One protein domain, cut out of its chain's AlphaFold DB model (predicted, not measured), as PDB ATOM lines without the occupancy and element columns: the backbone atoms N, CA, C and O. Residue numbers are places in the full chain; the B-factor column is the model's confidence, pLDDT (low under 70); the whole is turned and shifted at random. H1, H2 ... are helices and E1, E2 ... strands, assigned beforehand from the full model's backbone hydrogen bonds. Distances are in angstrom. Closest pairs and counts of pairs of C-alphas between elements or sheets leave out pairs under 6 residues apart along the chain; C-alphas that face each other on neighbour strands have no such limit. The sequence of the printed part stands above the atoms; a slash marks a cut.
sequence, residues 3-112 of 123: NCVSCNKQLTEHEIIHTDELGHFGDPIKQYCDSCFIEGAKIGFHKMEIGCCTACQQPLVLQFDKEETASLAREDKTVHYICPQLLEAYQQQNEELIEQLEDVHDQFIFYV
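AT A GLANCE: This is residues 3 to 112 of the 123 residues of an uncharacterized protein of Exiguobacterium sp. PBE (UniProt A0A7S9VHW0). This is an elongated domain in which an antiparallel two-stranded ribbon, E3 and E4, runs along the middle between two different ends. At one end the helical hairpin H3 and H4 projects from the ribbon; at the other, H1 and H2 meet about perpendicular beside the small strand hairpin E1 and E2, while a long loop, residues 42 to 65, runs along the body and pairs briefly with E3. The printed part has 110 residues, with four named helices and four named strands in the order E1, E2, H1, H2, E3, H3, H4, E4; the class is mixed, helices and strands, and under half of the residues are in named elements. The whole is compact, with a radius of gyration of the C-alphas of 15.0 A, and spans 46 by 25 by 20 A.

HOW THE PARTS SIT: Go first to E1, residues 17 to 19, and E2, residues 30 to 32, an antiparallel hairpin; N 17 and O 32 are within hydrogen-bond range at 2.9 A. H1, residues 34 to 41, touches H2, residues 66 to 75, about perpendicular at 90 degrees; their closest C-alphas are those of Asp 34 and Ala 70, 5.6 A apart. Look next at Ile 17 of E1 and Arg 74 of H2, whose C-alphas, the closest of the two elements, are 5.6 A apart. E3, residues 78 to 82, is antiparallel to E4, residues 107 to 111, with N 79 and O 110 2.8 A apart and N 108 and O 81 2.9 A apart. Residues 61 to 62 also pair antiparallel with residues 81 to 82 of E3. H2 and E4 are only just apart, their closest C-alphas at 8.1 A. H3, residues 84 to 91, and H4, residues 95 to 101, form a helical hairpin: they touch, closest at the C-alphas of Ala 89 and Ile 98, 5.8 A, and run opposite ways at a shallow tilt of 16 degrees. In H1, H2, H3 and H4 every O i to N i+4 pair is within hydrogen-bond range.

IN THESE COORDINATES: Find C-alpha 17 at (35.291, 47.419, 117.121), where E1 begins; it is 6.4 A long and E2 6.7 A. H1 is 10.3 A long. Find C-alpha 66 at (39.054, 58.546, 122.344); from there H2 runs 14.3 A. E3 covers 13.3 A, H3 10.3 A and H4 9.9 A. E4 covers 13.9 A and ends at C-alpha 111, (44.717, 42.882, 122.968).

THE WHOLE: The C-alphas of Gln 10 and Glu 96, the two farthest apart, are 46.2 A apart. The printed part has no cut. The link from H1 to H2, 24 residues, is long. The mean pLDDT of the printed part is 94.3, and no printed residue is under 70.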
ATOM      1  N   ASN A   3      25.401  45.909 114.566       94.94
ATOM      2  CA  ASN A   3      24.761  46.693 115.618       94.94
ATOM      3  C   ASN A   3      25.660  46.708 116.849       94.94
ATOM      4  O   ASN A   3      26.072  45.651 117.323       94.94
ATOM      5  N   CYS A   4      25.925  47.900 117.384       96.25
ATOM      6  CA  CYS A   4      26.598  48.031 118.671       96.25
ATOM      7  C   CYS A   4      25.792  47.307 119.759       96.25
ATOM      8  O   CYS A   4      24.616  47.618 119.953       96.25
ATOM      9  N   VAL A   5      26.425  46.403 120.507       96.31
ATOM     10  CA  VAL A   5      25.771  45.610 121.562       96.31
ATOM     11  C   VAL A   5      25.207  46.486 122.686       96.31
ATOM     12  O   VAL A   5      24.177  46.152 123.265       96.31
ATOM     13  N   SER A   6      25.846  47.621 122.987       95.31
ATOM     14  CA  SER A   6      25.431  48.498 124.093       95.31
ATOM     15  C   SER A   6      24.316  49.478 123.708       95.31
ATOM     16  O   SER A   6      23.351  49.630 124.452       95.31
ATOM     17  N   CYS A   7      24.418  50.137 122.548       96.19
ATOM     18  CA  CYS A   7      23.496  51.218 122.171       96.19
ATOM     19  C   CYS A   7      22.617  50.918 120.948       96.19
ATOM     20  O   CYS A   7      21.821  51.768 120.556       96.19
ATOM     21  N   ASN A   8      22.753  49.740 120.328       95.31
ATOM     22  CA  ASN A   8      22.045  49.326 119.108       95.31
ATOM     23  C   ASN A   8      22.232  50.257 117.894       95.31
ATOM     24  O   ASN A   8      21.487  50.161 116.919       95.31
ATOM     25  N   LYS A   9      23.230  51.151 117.919       94.88
ATOM     26  CA  LYS A   9      23.599  51.966 116.757       94.88
ATOM     27  C   LYS A   9      24.009  51.041 115.607       94.88
ATOM     28  O   LYS A   9      24.820  50.139 115.819       94.88
ATOM     29  N   GLN A  10      23.469  51.287 114.414       95.19
ATOM     30  CA  GLN A  10      23.914  50.617 113.193       95.19
ATOM     31  C   GLN A  10      25.310  51.105 112.806       95.19
ATOM     32  O   GLN A  10      25.574  52.308 112.821       95.19
ATOM     33  N   LEU A  11      26.177  50.161 112.456       93.38
ATOM     34  CA  LEU A  11      27.580  50.380 112.126       93.38
ATOM     35  C   LEU A  11      27.908  49.761 110.768       93.38
ATOM     36  O   LEU A  11      27.403  48.689 110.393       93.38
ATOM     37  N   THR A  12      28.798  50.434 110.049       92.06
ATOM     38  CA  THR A  12      29.517  49.856 108.915       92.06
ATOM     39  C   THR A  12      30.711  49.025 109.393       92.06
ATOM     40  O   THR A  12      31.084  49.053 110.564       92.06
ATOM     41  N   GLU A  13      31.320  48.264 108.482       87.38
ATOM     42  CA  GLU A  13      32.507  47.447 108.777       87.38
ATOM     43  C   GLU A  13      33.726  48.278 109.212       87.38
ATOM     44  O   GLU A  13      34.581  47.786 109.938       87.38
ATOM     45  N   HIS A  14      33.785  49.554 108.832       86.50
ATOM     46  CA  HIS A  14      34.868  50.447 109.241       86.50
ATOM     47  C   HIS A  14      34.619  51.110 110.602       86.50
ATOM     48  O   HIS A  14      35.555  51.612 111.207       86.50
ATOM     49  N   GLU A  15      33.383  51.114 111.105       88.25
ATOM     50  CA  GLU A  15      32.995  51.766 112.371       88.25
ATOM     51  C   GLU A  15      32.886  50.785 113.548       88.25
ATOM     52  O   GLU A  15      32.469  51.162 114.644       88.25
ATOM     53  N   ILE A  16      33.175  49.506 113.311       94.69
ATOM     54  CA  ILE A  16      32.984  48.439 114.288       94.69
ATOM     55  C   ILE A  16      34.297  48.063 114.965       94.69
ATOM     56  O   ILE A  16      35.298  47.752 114.319       94.69
ATOM     57  N   ILE A  17      34.247  48.004 116.291       95.94
ATOM     58  CA  ILE A  17      35.291  47.419 117.121       95.94
ATOM     59  C   ILE A  17      34.824  46.038 117.558       95.94
ATOM     60  O   ILE A  17      33.763  45.891 118.170       95.94
ATOM     61  N   HIS A  18      35.623  45.029 117.219       95.88
ATOM     62  CA  HIS A  18      35.430  43.659 117.669       95.88
ATOM     63  C   HIS A  18      36.290  43.422 118.901       95.88
ATOM     64  O   HIS A  18      37.488  43.691 118.871       95.88
ATOM     65  N   THR A  19      35.682  42.921 119.969       95.50
ATOM     66  CA  THR A  19      36.393  42.648 121.216       95.50
ATOM     67  C   THR A  19      35.749  41.496 121.970       95.50
ATOM     68  O   THR A  19      34.532  41.326 121.919       95.50
ATOM     69  N   ASP A  20      36.553  40.721 122.687       95.06
ATOM     70  CA  ASP A  20      36.086  39.760 123.692       95.06
ATOM     71  C   ASP A  20      35.817  40.416 125.061       95.06
ATOM     72  O   ASP A  20      35.537  39.730 126.049       95.06
ATOM     73  N   GLU A  21      35.845  41.754 125.091       94.88
ATOM     74  CA  GLU A  21      35.730  42.609 126.269       94.88
ATOM     75  C   GLU A  21      36.935  42.513 127.211       94.88
ATOM     76  O   GLU A  21      36.769  42.608 128.426       94.88
ATOM     77  N   LEU A  22      38.138  42.338 126.648       92.06
ATOM     78  CA  LEU A  22      39.389  42.169 127.402       92.06
ATOM     79  C   LEU A  22      39.302  40.968 128.361       92.06
ATOM     80  O   LEU A  22      39.812  40.996 129.479       92.06
ATOM     81  N   GLY A  23      38.554  39.951 127.930       90.25
ATOM     82  CA  GLY A  23      38.233  38.770 128.714       90.25
ATOM     83  C   GLY A  23      39.313  37.702 128.606       90.25
ATOM     84  O   GLY A  23      40.506  37.984 128.530       90.25
ATOM     85  N   HIS A  24      38.886  36.443 128.600       89.44
ATOM     86  CA  HIS A  24      39.782  35.310 128.387       89.44
ATOM     87  C   HIS A  24      39.704  34.807 126.946       89.44
ATOM     88  O   HIS A  24      38.684  34.955 126.277       89.44
ATOM     89  N   PHE A  25      40.762  34.136 126.488       88.62
ATOM     90  CA  PHE A  25      40.718  33.432 125.212       88.62
ATOM     91  C   PHE A  25      39.502  32.493 125.136       88.62
ATOM     92  O   PHE A  25      39.250  31.701 126.047       88.62
ATOM     93  N   GLY A  26      38.768  32.577 124.025       87.81
ATOM     94  CA  GLY A  26      37.536  31.820 123.790       87.81
ATOM     95  C   GLY A  26      36.252  32.532 124.228       87.81
ATOM     96  O   GLY A  26      35.165  32.013 123.963       87.81
ATOM     97  N   ASP A  27      36.348  33.713 124.846       92.00
ATOM     98  CA  ASP A  27      35.178  34.532 125.153       92.00
ATOM     99  C   ASP A  27      34.434  34.980 123.878       92.00
ATOM    100  O   ASP A  27      35.023  35.138 122.803       92.00
ATOM    101  N   PRO A  28      33.108  35.196 123.967       93.88
ATOM    102  CA  PRO A  28      32.313  35.600 122.820       93.88
ATOM    103  C   PRO A  28      32.723  36.989 122.322       93.88
ATOM    104  O   PRO A  28      32.653  37.973 123.061       93.88
ATOM    105  N   ILE A  29      33.056  37.072 121.033       95.12
ATOM    106  CA  ILE A  29      33.376  38.338 120.372       95.12
ATOM    107  C   ILE A  29      32.113  39.184 120.221       95.12
ATOM    108  O   ILE A  29      31.121  38.770 119.614       95.12
ATOM    109  N   LYS A  30      32.170  40.401 120.752       95.56
ATOM    110  CA  LYS A  30      31.121  41.414 120.682       95.56
ATOM    111  C   LYS A  30      31.533  42.575 119.794       95.56
ATOM    112  O   LYS A  30      32.689  42.729 119.410       95.56
ATOM    113  N   GLN A  31      30.531  43.376 119.454       95.50
ATOM    114  CA  GLN A  31      30.613  44.437 118.465       95.50
ATOM    115  C   GLN A  31      30.211  45.753 119.113       95.50
ATOM    116  O   GLN A  31      29.093  45.885 119.619       95.50
ATOM    117  N   TYR A  32      31.105  46.730 119.089       97.06
ATOM    118  CA  TYR A  32      30.888  48.028 119.710       97.06
ATOM    119  C   TYR A  32      31.161  49.156 118.720       97.06
ATOM    120  O   TYR A  32      31.999  49.031 117.830       97.06
ATOM    121  N   CYS A  33      30.437  50.264 118.882       96.62
ATOM    122  CA  CYS A  33      30.869  51.538 118.318       96.62
ATOM    123  C   CYS A  33      31.965  52.139 119.200       96.62
ATOM    124  O   CYS A  33      32.030  51.820 120.390       96.62
ATOM    125  N   ASP A  34      32.738  53.074 118.651       96.12
ATOM    126  CA  ASP A  34      33.857  53.726 119.341       96.12
ATOM    127  C   ASP A  34      33.476  54.211 120.744       96.12
ATOM    128  O   ASP A  34      34.087  53.824 121.733       96.12
ATOM    129  N   SER A  35      32.395  54.984 120.874       96.06
ATOM    130  CA  SER A  35      32.002  55.544 122.172       96.06
ATOM    131  C   SER A  35      31.687  54.471 123.218       96.06
ATOM    132  O   SER A  35      32.110  54.601 124.364       96.06
ATOM    133  N   CYS A  36      30.962  53.412 122.847       97.06
ATOM    134  CA  CYS A  36      30.619  52.339 123.783       97.06
ATOM    135  C   CYS A  36      31.831  51.470 124.122       97.06
ATOM    136  O   CYS A  36      31.955  51.027 125.261       97.06
ATOM    137  N   PHE A  37      32.720  51.250 123.153       97.31
ATOM    138  CA  PHE A  37      33.967  50.539 123.381       97.31
ATOM    139  C   PHE A  37      34.850  51.288 124.382       97.31
ATOM    140  O   PHE A  37      35.284  50.691 125.357       97.31
ATOM    141  N   ILE A  38      35.051  52.596 124.197       96.94
ATOM    142  CA  ILE A  38      35.894  53.410 125.082       96.94
ATOM    143  C   ILE A  38      35.359  53.434 126.515       96.94
ATOM    144  O   ILE A  38      36.131  53.288 127.461       96.94
ATOM    145  N   GLU A  39      34.048  53.603 126.703       96.56
ATOM    146  CA  GLU A  39      33.467  53.580 128.051       96.56
ATOM    147  C   GLU A  39      33.597  52.199 128.712       96.56
ATOM    148  O   GLU A  39      33.856  52.130 129.910       96.56
ATOM    149  N   GLY A  40      33.506  51.111 127.939       95.75
ATOM    150  CA  GLY A  40      33.806  49.764 128.428       95.75
ATOM    151  C   GLY A  40      35.287  49.571 128.766       95.75
ATOM    152  O   GLY A  40      35.614  49.100 129.853       95.75
ATOM    153  N   ALA A  41      36.197  49.998 127.891       95.75
ATOM    154  CA  ALA A  41      37.640  49.853 128.066       95.75
ATOM    155  C   ALA A  41      38.162  50.609 129.297       95.75
ATOM    156  O   ALA A  41      39.013  50.091 130.017       95.75
ATOM    157  N   LYS A  42      37.609  51.787 129.613       94.88
ATOM    158  CA  LYS A  42      37.947  52.550 130.833       94.88
ATOM    159  C   LYS A  42      37.705  51.798 132.138       94.88
ATOM    160  O   LYS A  42      38.286  52.160 133.155       94.88
ATOM    161  N   ILE A  43      36.819  50.807 132.124       93.00
ATOM    162  CA  ILE A  43      36.434  50.019 133.301       93.00
ATOM    163  C   ILE A  43      36.728  48.523 133.114       93.00
ATOM    164  O   ILE A  43      36.170  47.695 133.832       93.00
ATOM    165  N   GLY A  44      37.546  48.170 132.113       92.56
ATOM    166  CA  GLY A  44      37.908  46.785 131.796       92.56
ATOM    167  C   GLY A  44      36.701  45.902 131.465       92.56
ATOM    168  O   GLY A  44      36.690  44.715 131.786       92.56
ATOM    169  N   PHE A  45      35.631  46.504 130.928       94.06
ATOM    170  CA  PHE A  45      34.332  45.881 130.653       94.06
ATOM    171  C   PHE A  45      33.740  45.079 131.829       94.06
ATOM    172  O   PHE A  45      32.917  44.188 131.622       94.06
ATOM    173  N   HIS A  46      34.151  45.376 133.066       89.06
ATOM    174  CA  HIS A  46      33.838  44.582 134.262       89.06
ATOM    175  C   HIS A  46      34.282  43.108 134.214       89.06
ATOM    176  O   HIS A  46      33.874  42.324 135.070       89.06
ATOM    177  N   LYS A  47      35.101  42.722 133.234       86.19
ATOM    178  CA  LYS A  47      35.721  41.395 133.145       86.19
ATOM    179  C   LYS A  47      37.161  41.397 133.626       86.19
ATOM    180  O   LYS A  47      37.663  40.377 134.083       86.19
ATOM    181  N   MET A  48      37.798  42.550 133.509       84.94
ATOM    182  CA  MET A  48      39.202  42.742 133.772       84.94
ATOM    183  C   MET A  48      39.377  43.856 134.794       84.94
ATOM    184  O   MET A  48      38.850  44.960 134.640       84.94
ATOM    185  N   GLU A  49      40.158  43.583 135.830       86.31
ATOM    186  CA  GLU A  49      40.651  44.631 136.710       86.31
ATOM    187  C   GLU A  49      41.868  45.276 136.043       86.31
ATOM    188  O   GLU A  49      42.935  44.675 135.984       86.31
ATOM    189  N   ILE A  50      41.707  46.502 135.531       88.81
ATOM    190  CA  ILE A  50      42.821  47.285 134.960       88.81
ATOM    191  C   ILE A  50      43.924  47.471 136.019       88.81
ATOM    192  O   ILE A  50      45.111  47.459 135.714       88.81
ATOM    193  N   GLY A  51      43.523  47.599 137.287       90.12
ATOM    194  CA  GLY A  51      44.433  47.727 138.414       90.12
ATOM    195  C   GLY A  51      44.946  49.150 138.632       90.12
ATOM    196  O   GLY A  51      44.459  50.131 138.061       90.12
ATOM    197  N   CYS A  52      45.927  49.246 139.522       94.25
ATOM    198  CA  CYS A  52      46.589  50.490 139.887       94.25
ATOM    199  C   CYS A  52      48.077  50.395 139.570       94.25
ATOM    200  O   CYS A  52      48.659  49.316 139.652       94.25
ATOM    201  N   CYS A  53      48.688  51.545 139.298       95.38
ATOM    202  CA  CYS A  53      50.132  51.661 139.191       95.38
ATOM    203  C   CYS A  53      50.794  51.212 140.503       95.38
ATOM    204  O   CYS A  53      50.466  51.710 141.581       95.38
ATOM    205  N   THR A  54      51.749  50.299 140.414       93.50
ATOM    206  CA  THR A  54      52.503  49.733 141.533       93.50
ATOM    207  C   THR A  54      53.308  50.798 142.281       93.50
ATOM    208  O   THR A  54      53.393  50.741 143.511       93.50
ATOM    209  N   ALA A  55      53.810  51.817 141.578       94.50
ATOM    210  CA  ALA A  55      54.608  52.893 142.163       94.50
ATOM    211  C   ALA A  55      53.779  53.924 142.942       94.50
ATOM    212  O   ALA A  55      54.085  54.224 144.096       94.50
ATOM    213  N   CYS A  56      52.721  54.473 142.334       93.94
ATOM    214  CA  CYS A  56      51.947  55.573 142.930       93.94
ATOM    215  C   CYS A  56      50.558  55.178 143.446       93.94
ATOM    216  O   CYS A  56      49.868  56.020 144.023       93.94
ATOM    217  N   GLN A  57      50.140  53.922 143.251       95.12
ATOM    218  CA  GLN A  57      48.849  53.369 143.685       95.12
ATOM    219  C   GLN A  57      47.619  54.053 143.061       95.12
ATOM    220  O   GLN A  57      46.491  53.835 143.502       95.12
ATOM    221  N   GLN A  58      47.811  54.867 142.019       95.25
ATOM    222  CA  GLN A  58      46.717  55.480 141.268       95.25
ATOM    223  C   GLN A  58      46.164  54.504 140.222       95.25
ATOM    224  O   GLN A  58      46.942  53.737 139.649       95.25
ATOM    225  N   PRO A  59      44.845  54.529 139.951       94.56
ATOM    226  CA  PRO A  59      44.250  53.688 138.920       94.56
ATOM    227  C   PRO A  59      44.854  54.026 137.559       94.56
ATOM    228  O   PRO A  59      45.048  55.200 137.230       94.56
ATOM    229  N   LEU A  60      45.144  52.991 136.780       95.75
ATOM    230  CA  LEU A  60      45.634  53.168 135.420       95.75
ATOM    231  C   LEU A  60      44.514  53.697 134.525       95.75
ATOM    232  O   LEU A  60      43.331  53.419 134.728       95.75
ATOM    233  N   VAL A  61      44.904  54.485 133.532       96.62
ATOM    234  CA  VAL A  61      43.991  55.155 132.602       96.62
ATOM    235  C   VAL A  61      44.375  54.829 131.167       96.62
ATOM    236  O   VAL A  61      45.472  54.343 130.916       96.62
ATOM    237  N   LEU A  62      43.474  55.091 130.219       97.06
ATOM    238  CA  LEU A  62      43.808  54.990 128.798       97.06
ATOM    239  C   LEU A  62      44.907  55.999 128.456       97.06
ATOM    240  O   LEU A  62      44.821  57.162 128.852       97.06
ATOM    241  N   GLN A  63      45.920  55.540 127.726       96.81
ATOM    242  CA  GLN A  63      47.059  56.368 127.336       96.81
ATOM    243  C   GLN A  63      46.683  57.436 126.316       96.81
ATOM    244  O   GLN A  63      47.136  58.574 126.412       96.81
ATOM    245  N   PHE A  64      45.838  57.073 125.360       96.88
ATOM    246  CA  PHE A  64      45.483  57.937 124.248       96.88
ATOM    247  C   PHE A  64      44.067  58.485 124.393       96.88
ATOM    248  O   PHE A  64      43.259  58.013 125.204       96.88
ATOM    249  N   ASP A  65      43.740  59.500 123.598       95.88
ATOM    250  CA  ASP A  65      42.383  60.024 123.554       95.88
ATOM    251  C   ASP A  65      41.402  59.026 122.903       95.88
ATOM    252  O   ASP A  65      41.745  57.898 122.532       95.88
ATOM    253  N   LYS A  66      40.130  59.424 122.813       95.62
ATOM    254  CA  LYS A  66      39.054  58.546 122.344       95.62
ATOM    255  C   LYS A  66      39.210  58.141 120.878       95.62
ATOM    256  O   LYS A  66      38.870  57.006 120.556       95.62
ATOM    257  N   GLU A  67      39.643  59.054 120.010       95.38
ATOM    258  CA  GLU A  67      39.812  58.776 118.581       95.38
ATOM    259  C   GLU A  67      40.995  57.839 118.367       95.38
ATOM    260  O   GLU A  67      40.842  56.806 117.716       95.38
ATOM    261  N   GLU A  68      42.138  58.142 118.981       96.38
ATOM    262  CA  GLU A  68      43.346  57.333 118.823       96.38
ATOM    263  C   GLU A  68      43.186  55.937 119.443       96.38
ATOM    264  O   GLU A  68      43.464  54.935 118.783       96.38
ATOM    265  N   THR A  69      42.600  55.832 120.642       96.69
ATOM    266  CA  THR A  69      42.293  54.525 121.251       96.69
ATOM    267  C   THR A  69      41.349  53.696 120.368       96.69
ATOM    268  O   THR A  69      41.526  52.485 120.232       96.69
ATOM    269  N   ALA A  70      40.344  54.321 119.744       96.44
ATOM    270  CA  ALA A  70      39.431  53.625 118.838       96.44
ATOM    271  C   ALA A  70      40.101  53.223 117.511       96.44
ATOM    272  O   ALA A  70      39.723  52.206 116.923       96.44
ATOM    273  N   SER A  71      41.078  53.993 117.023       95.88
ATOM    274  CA  SER A  71      41.883  53.612 115.854       95.88
ATOM    275  C   SER A  71      42.742  52.391 116.164       95.88
ATOM    276  O   SER A  71      42.584  51.367 115.504       95.88
ATOM    277  N   LEU A  72      43.529  52.437 117.245       96.56
ATOM    278  CA  LEU A  72      44.389  51.330 117.684       96.56
ATOM    279  C   LEU A  72      43.591  50.043 117.935       96.56
ATOM    280  O   LEU A  72      43.997  48.956 117.531       96.56
ATOM    281  N   ALA A  73      42.401  50.149 118.529       96.06
ATOM    282  CA  ALA A  73      41.529  48.998 118.738       96.06
ATOM    283  C   ALA A  73      41.031  48.368 117.420       96.06
ATOM    284  O   ALA A  73      40.824  47.152 117.344       96.06
ATOM    285  N   ARG A  74      40.825  49.168 116.365       93.88
ATOM    286  CA  ARG A  74      40.383  48.674 115.050       93.88
ATOM    287  C   ARG A  74      41.530  48.147 114.208       93.88
ATOM    288  O   ARG A  74      41.346  47.119 113.556       93.88
ATOM    289  N   GLU A  75      42.655  48.840 114.204       92.88
ATOM    290  CA  GLU A  75      43.763  48.607 113.282       92.88
ATOM    291  C   GLU A  75      44.763  47.630 113.901       92.88
ATOM    292  O   GLU A  75      44.921  46.518 113.397       92.88
ATOM    293  N   ASP A  76      45.318  47.986 115.058       94.00
ATOM    294  CA  ASP A  76      46.339  47.212 115.773       94.00
ATOM    295  C   ASP A  76      45.771  46.193 116.764       94.00
ATOM    296  O   ASP A  76      46.513  45.401 117.340       94.00
ATOM    297  N   LYS A  77      44.451  46.193 116.973       94.75
ATOM    298  CA  LYS A  77      43.753  45.296 117.908       94.75
ATOM    299  C   LYS A  77      44.254  45.435 119.347       94.75
ATOM    300  O   LYS A  77      44.253  44.453 120.086       94.75
ATOM    301  N   THR A  78      44.635  46.643 119.762       96.19
ATOM    302  CA  THR A  78      45.183  46.895 121.101       96.19
ATOM    303  C   THR A  78      44.511  48.051 121.840       96.19
ATOM    304  O   THR A  78      43.895  48.932 121.243       96.19
ATOM    305  N   VAL A  79      44.631  48.032 123.169       96.38
ATOM    306  CA  VAL A  79      44.267  49.106 124.100       96.38
ATOM    307  C   VAL A  79      45.452  49.348 125.020       96.38
ATOM    308  O   VAL A  79      46.033  48.402 125.546       96.38
ATOM    309  N   HIS A  80      45.804  50.614 125.209       97.06
ATOM    310  CA  HIS A  80      47.009  51.013 125.925       97.06
ATOM    311  C   HIS A  80      46.615  51.698 127.226       97.06
ATOM    312  O   HIS A  80      45.820  52.644 127.223       97.06
ATOM    313  N   TYR A  81      47.162  51.203 128.329       96.88
ATOM    314  CA  TYR A  81      46.940  51.728 129.666       96.88
ATOM    315  C   TYR A  81      48.244  52.249 130.244       96.88
ATOM    316  O   TYR A  81      49.311  51.677 130.033       96.88
ATOM    317  N   ILE A  82      48.141  53.327 131.009       97.50
ATOM    318  CA  ILE A  82      49.290  54.044 131.540       97.50
ATOM    319  C   ILE A  82      48.979  54.618 132.918       97.50
ATOM    320  O   ILE A  82      47.837  54.962 133.247       97.50
ATOM    321  N   CYS A  83      50.019  54.761 133.730       97.50
ATOM    322  CA  CYS A  83      49.947  55.538 134.948       97.50
ATOM    323  C   CYS A  83      49.639  57.020 134.655       97.50
ATOM    324  O   CYS A  83      50.335  57.642 133.851       97.50
ATOM    325  N   PRO A  84      48.687  57.649 135.370       96.38
ATOM    326  CA  PRO A  84      48.318  59.047 135.135       96.38
ATOM    327  C   PRO A  84      49.472  60.048 135.315       96.38
ATOM    328  O   PRO A  84      49.520  61.032 134.588       96.38
ATOM    329  N   GLN A  85      50.427  59.805 136.225       96.06
ATOM    330  CA  GLN A  85      51.607  60.680 136.368       96.06
ATOM    331  C   GLN A  85      52.532  60.630 135.146       96.06
ATOM    332  O   GLN A  85      53.023  61.663 134.704       96.06
ATOM    333  N   LEU A  86      52.740  59.435 134.583       96.38
ATOM    334  CA  LEU A  86      53.553  59.266 133.383       96.38
ATOM    335  C   LEU A  86      52.831  59.854 132.162       96.38
ATOM    336  O   LEU A  86      53.441  60.549 131.356       96.38
ATOM    337  N   LEU A  87      51.509  59.671 132.075       96.62
ATOM    338  CA  LEU A  87      50.687  60.312 131.050       96.62
ATOM    339  C   LEU A  87      50.785  61.841 131.101       96.62
ATOM    340  O   LEU A  87      50.957  62.481 130.066       96.62
ATOM    341  N   GLU A  88      50.694  62.430 132.295       96.25
ATOM    342  CA  GLU A  88      50.839  63.875 132.474       96.25
ATOM    343  C   GLU A  88      52.236  64.356 132.044       96.25
ATOM    344  O   GLU A  88      52.345  65.372 131.356       96.25
ATOM    345  N   ALA A  89      53.293  63.603 132.364       95.94
ATOM    346  CA  ALA A  89      54.654  63.912 131.926       95.94
ATOM    347  C   ALA A  89      54.795  63.898 130.391       95.94
ATOM    348  O   ALA A  89      55.355  64.843 129.825       95.94
ATOM    349  N   TYR A  90      54.220  62.898 129.707       95.19
ATOM    350  CA  TYR A  90      54.168  62.854 128.239       95.19
ATOM    351  C   TYR A  90      53.389  64.036 127.649       95.19
ATOM    352  O   TYR A  90      53.847  64.664 126.696       95.19
ATOM    353  N   GLN A  91      52.240  64.390 128.231       94.50
ATOM    354  CA  GLN A  91      51.431  65.528 127.776       94.50
ATOM    355  C   GLN A  91      52.157  66.868 127.940       94.50
ATOM    356  O   GLN A  91      51.985  67.771 127.120       94.50
ATOM    357  N   GLN A  92      52.976  66.998 128.982       95.81
ATOM    358  CA  GLN A  92      53.812  68.173 129.226       95.81
ATOM    359  C   GLN A  92      55.119  68.166 128.418       95.81
ATOM    360  O   GLN A  92      55.833  69.166 128.445       95.81
ATOM    361  N   GLN A  93      55.429  67.072 127.708       94.94
ATOM    362  CA  GLN A  93      56.698  66.861 127.001       94.94
ATOM    363  C   GLN A  93      57.917  67.081 127.914       94.94
ATOM    364  O   GLN A  93      58.927  67.655 127.509       94.94
ATOM    365  N   ASN A  94      57.806  66.660 129.175       95.75
ATOM    366  CA  ASN A  94      58.861  66.829 130.167       95.75
ATOM    367  C   ASN A  94      59.798  65.615 130.150       95.75
ATOM    368  O   ASN A  94      59.591  64.666 130.903       95.75
ATOM    369  N   GLU A  95      60.807  65.650 129.277       94.88
ATOM    370  CA  GLU A  95      61.742  64.535 129.045       94.88
ATOM    371  C   GLU A  95      62.422  64.054 130.337       94.88
ATOM    372  O   GLU A  95      62.411  62.860 130.616       94.88
ATOM    373  N   GLU A  96      62.899  64.973 131.185       94.50
ATOM    374  CA  GLU A  96      63.550  64.609 132.455       94.50
ATOM    375  C   GLU A  96      62.611  63.844 133.397       94.50
ATOM    376  O   GLU A  96      63.042  62.947 134.121       94.50
ATOM    377  N   LEU A  97      61.327  64.215 133.422       93.50
ATOM    378  CA  LEU A  97      60.329  63.538 134.245       93.50
ATOM    379  C   LEU A  97      59.920  62.196 133.629       93.50
ATOM    380  O   LEU A  97      59.729  61.234 134.363       93.50
ATOM    381  N   ILE A  98      59.821  62.116 132.302       94.88
ATOM    382  CA  ILE A  98      59.543  60.863 131.592       94.88
ATOM    383  C   ILE A  98      60.638  59.840 131.908       94.88
ATOM    384  O   ILE A  98      60.312  58.757 132.383       94.88
ATOM    385  N   GLU A  99      61.918  60.199 131.765       94.06
ATOM    386  CA  GLU A  99      63.047  59.300 132.060       94.06
ATOM    387  C   GLU A  99      63.046  58.803 133.516       94.06
ATOM    388  O   GLU A  99      63.452  57.679 133.796       94.06
ATOM    389  N   GLN A 100      62.567  59.616 134.462       92.88
ATOM    390  CA  GLN A 100      62.467  59.217 135.870       92.88
ATOM    391  C   GLN A 100      61.283  58.286 136.155       92.88
ATOM    392  O   GLN A 100      61.345  57.486 137.090       92.88
ATOM    393  N   LEU A 101      60.188  58.435 135.407       94.19
ATOM    394  CA  LEU A 101      58.939  57.724 135.660       94.19
ATOM    395  C   LEU A 101      58.807  56.447 134.822       94.19
ATOM    396  O   LEU A 101      58.206  55.499 135.315       94.19
ATOM    397  N   GLU A 102      59.341  56.393 133.601       92.12
ATOM    398  CA  GLU A 102      59.082  55.322 132.623       92.12
ATOM    399  C   GLU A 102      59.524  53.927 133.107       92.12
ATOM    400  O   GLU A 102      58.815  52.952 132.879       92.12
ATOM    401  N   ASP A 103      60.635  53.834 133.845       89.88
ATOM    402  CA  ASP A 103      61.139  52.570 134.414       89.88
ATOM    403  C   ASP A 103      60.406  52.120 135.691       89.88
ATOM    404  O   ASP A 103      60.563  50.985 136.148       89.88
ATOM    405  N   VAL A 104      59.653  53.023 136.321       93.38
ATOM    406  CA  VAL A 104      59.087  52.809 137.662       93.38
ATOM    407  C   VAL A 104      57.565  52.734 137.628       93.38
ATOM    408  O   VAL A 104      56.963  52.013 138.420       93.38
ATOM    409  N   HIS A 105      56.931  53.493 136.740       95.94
ATOM    410  CA  HIS A 105      55.487  53.589 136.629       95.94
ATOM    411  C   HIS A 105      54.955  52.653 135.552       95.94
ATOM    412  O   HIS A 105      55.480  52.579 134.447       95.94
ATOM    413  N   ASP A 106      53.848  51.987 135.869       94.25
ATOM    414  CA  ASP A 106      53.300  50.980 134.972       94.25
ATOM    415  C   ASP A 106      52.693  51.595 133.705       94.25
ATOM    416  O   ASP A 106      51.940  52.578 133.739       94.25
ATOM    417  N   GLN A 107      52.967  50.921 132.596       94.06
ATOM    418  CA  GLN A 107      52.255  51.019 131.333       94.06
ATOM    419  C   GLN A 107      52.133  49.614 130.748       94.06
ATOM    420  O   GLN A 107      53.039  48.791 130.893       94.06
ATOM    421  N   PHE A 108      51.011  49.312 130.108       92.81
ATOM    422  CA  PHE A 108      50.829  48.025 129.455       92.81
ATOM    423  C   PHE A 108      49.829  48.098 128.311       92.81
ATOM    424  O   PHE A 108      48.986  48.993 128.225       92.81
ATOM    425  N   ILE A 109      49.904  47.093 127.447       94.50
ATOM    426  CA  ILE A 109      49.083  46.962 126.252       94.50
ATOM    427  C   ILE A 109      48.263  45.683 126.382       94.50
ATOM    428  O   ILE A 109      48.805  44.626 126.704       94.50
ATOM    429  N   PHE A 110      46.963  45.776 126.118       93.31
ATOM    430  CA  PHE A 110      46.064  44.630 126.032       93.31
ATOM    431  C   PHE A 110      45.550  44.449 124.619       93.31
ATOM    432  O   PHE A 110      45.186  45.418 123.957       93.31
ATOM    433  N   TYR A 111      45.447  43.198 124.183       94.44
ATOM    434  CA  TYR A 111      44.717  42.882 122.968       94.44
ATOM    435  C   TYR A 111      43.214  43.055 123.185       94.44
ATOM    436  O   TYR A 111      42.671  42.646 124.211       94.44
ATOM    437  N   VAL A 112      42.523  43.621 122.192       94.50
ATOM    438  CA  VAL A 112      41.053  43.728 122.203       94.50
ATOM    439  C   VAL A 112      40.374  42.367 122.071       94.50
ATOM    440  O   VAL A 112      39.204  42.243 122.423       94.50
TER     441      VAL A 112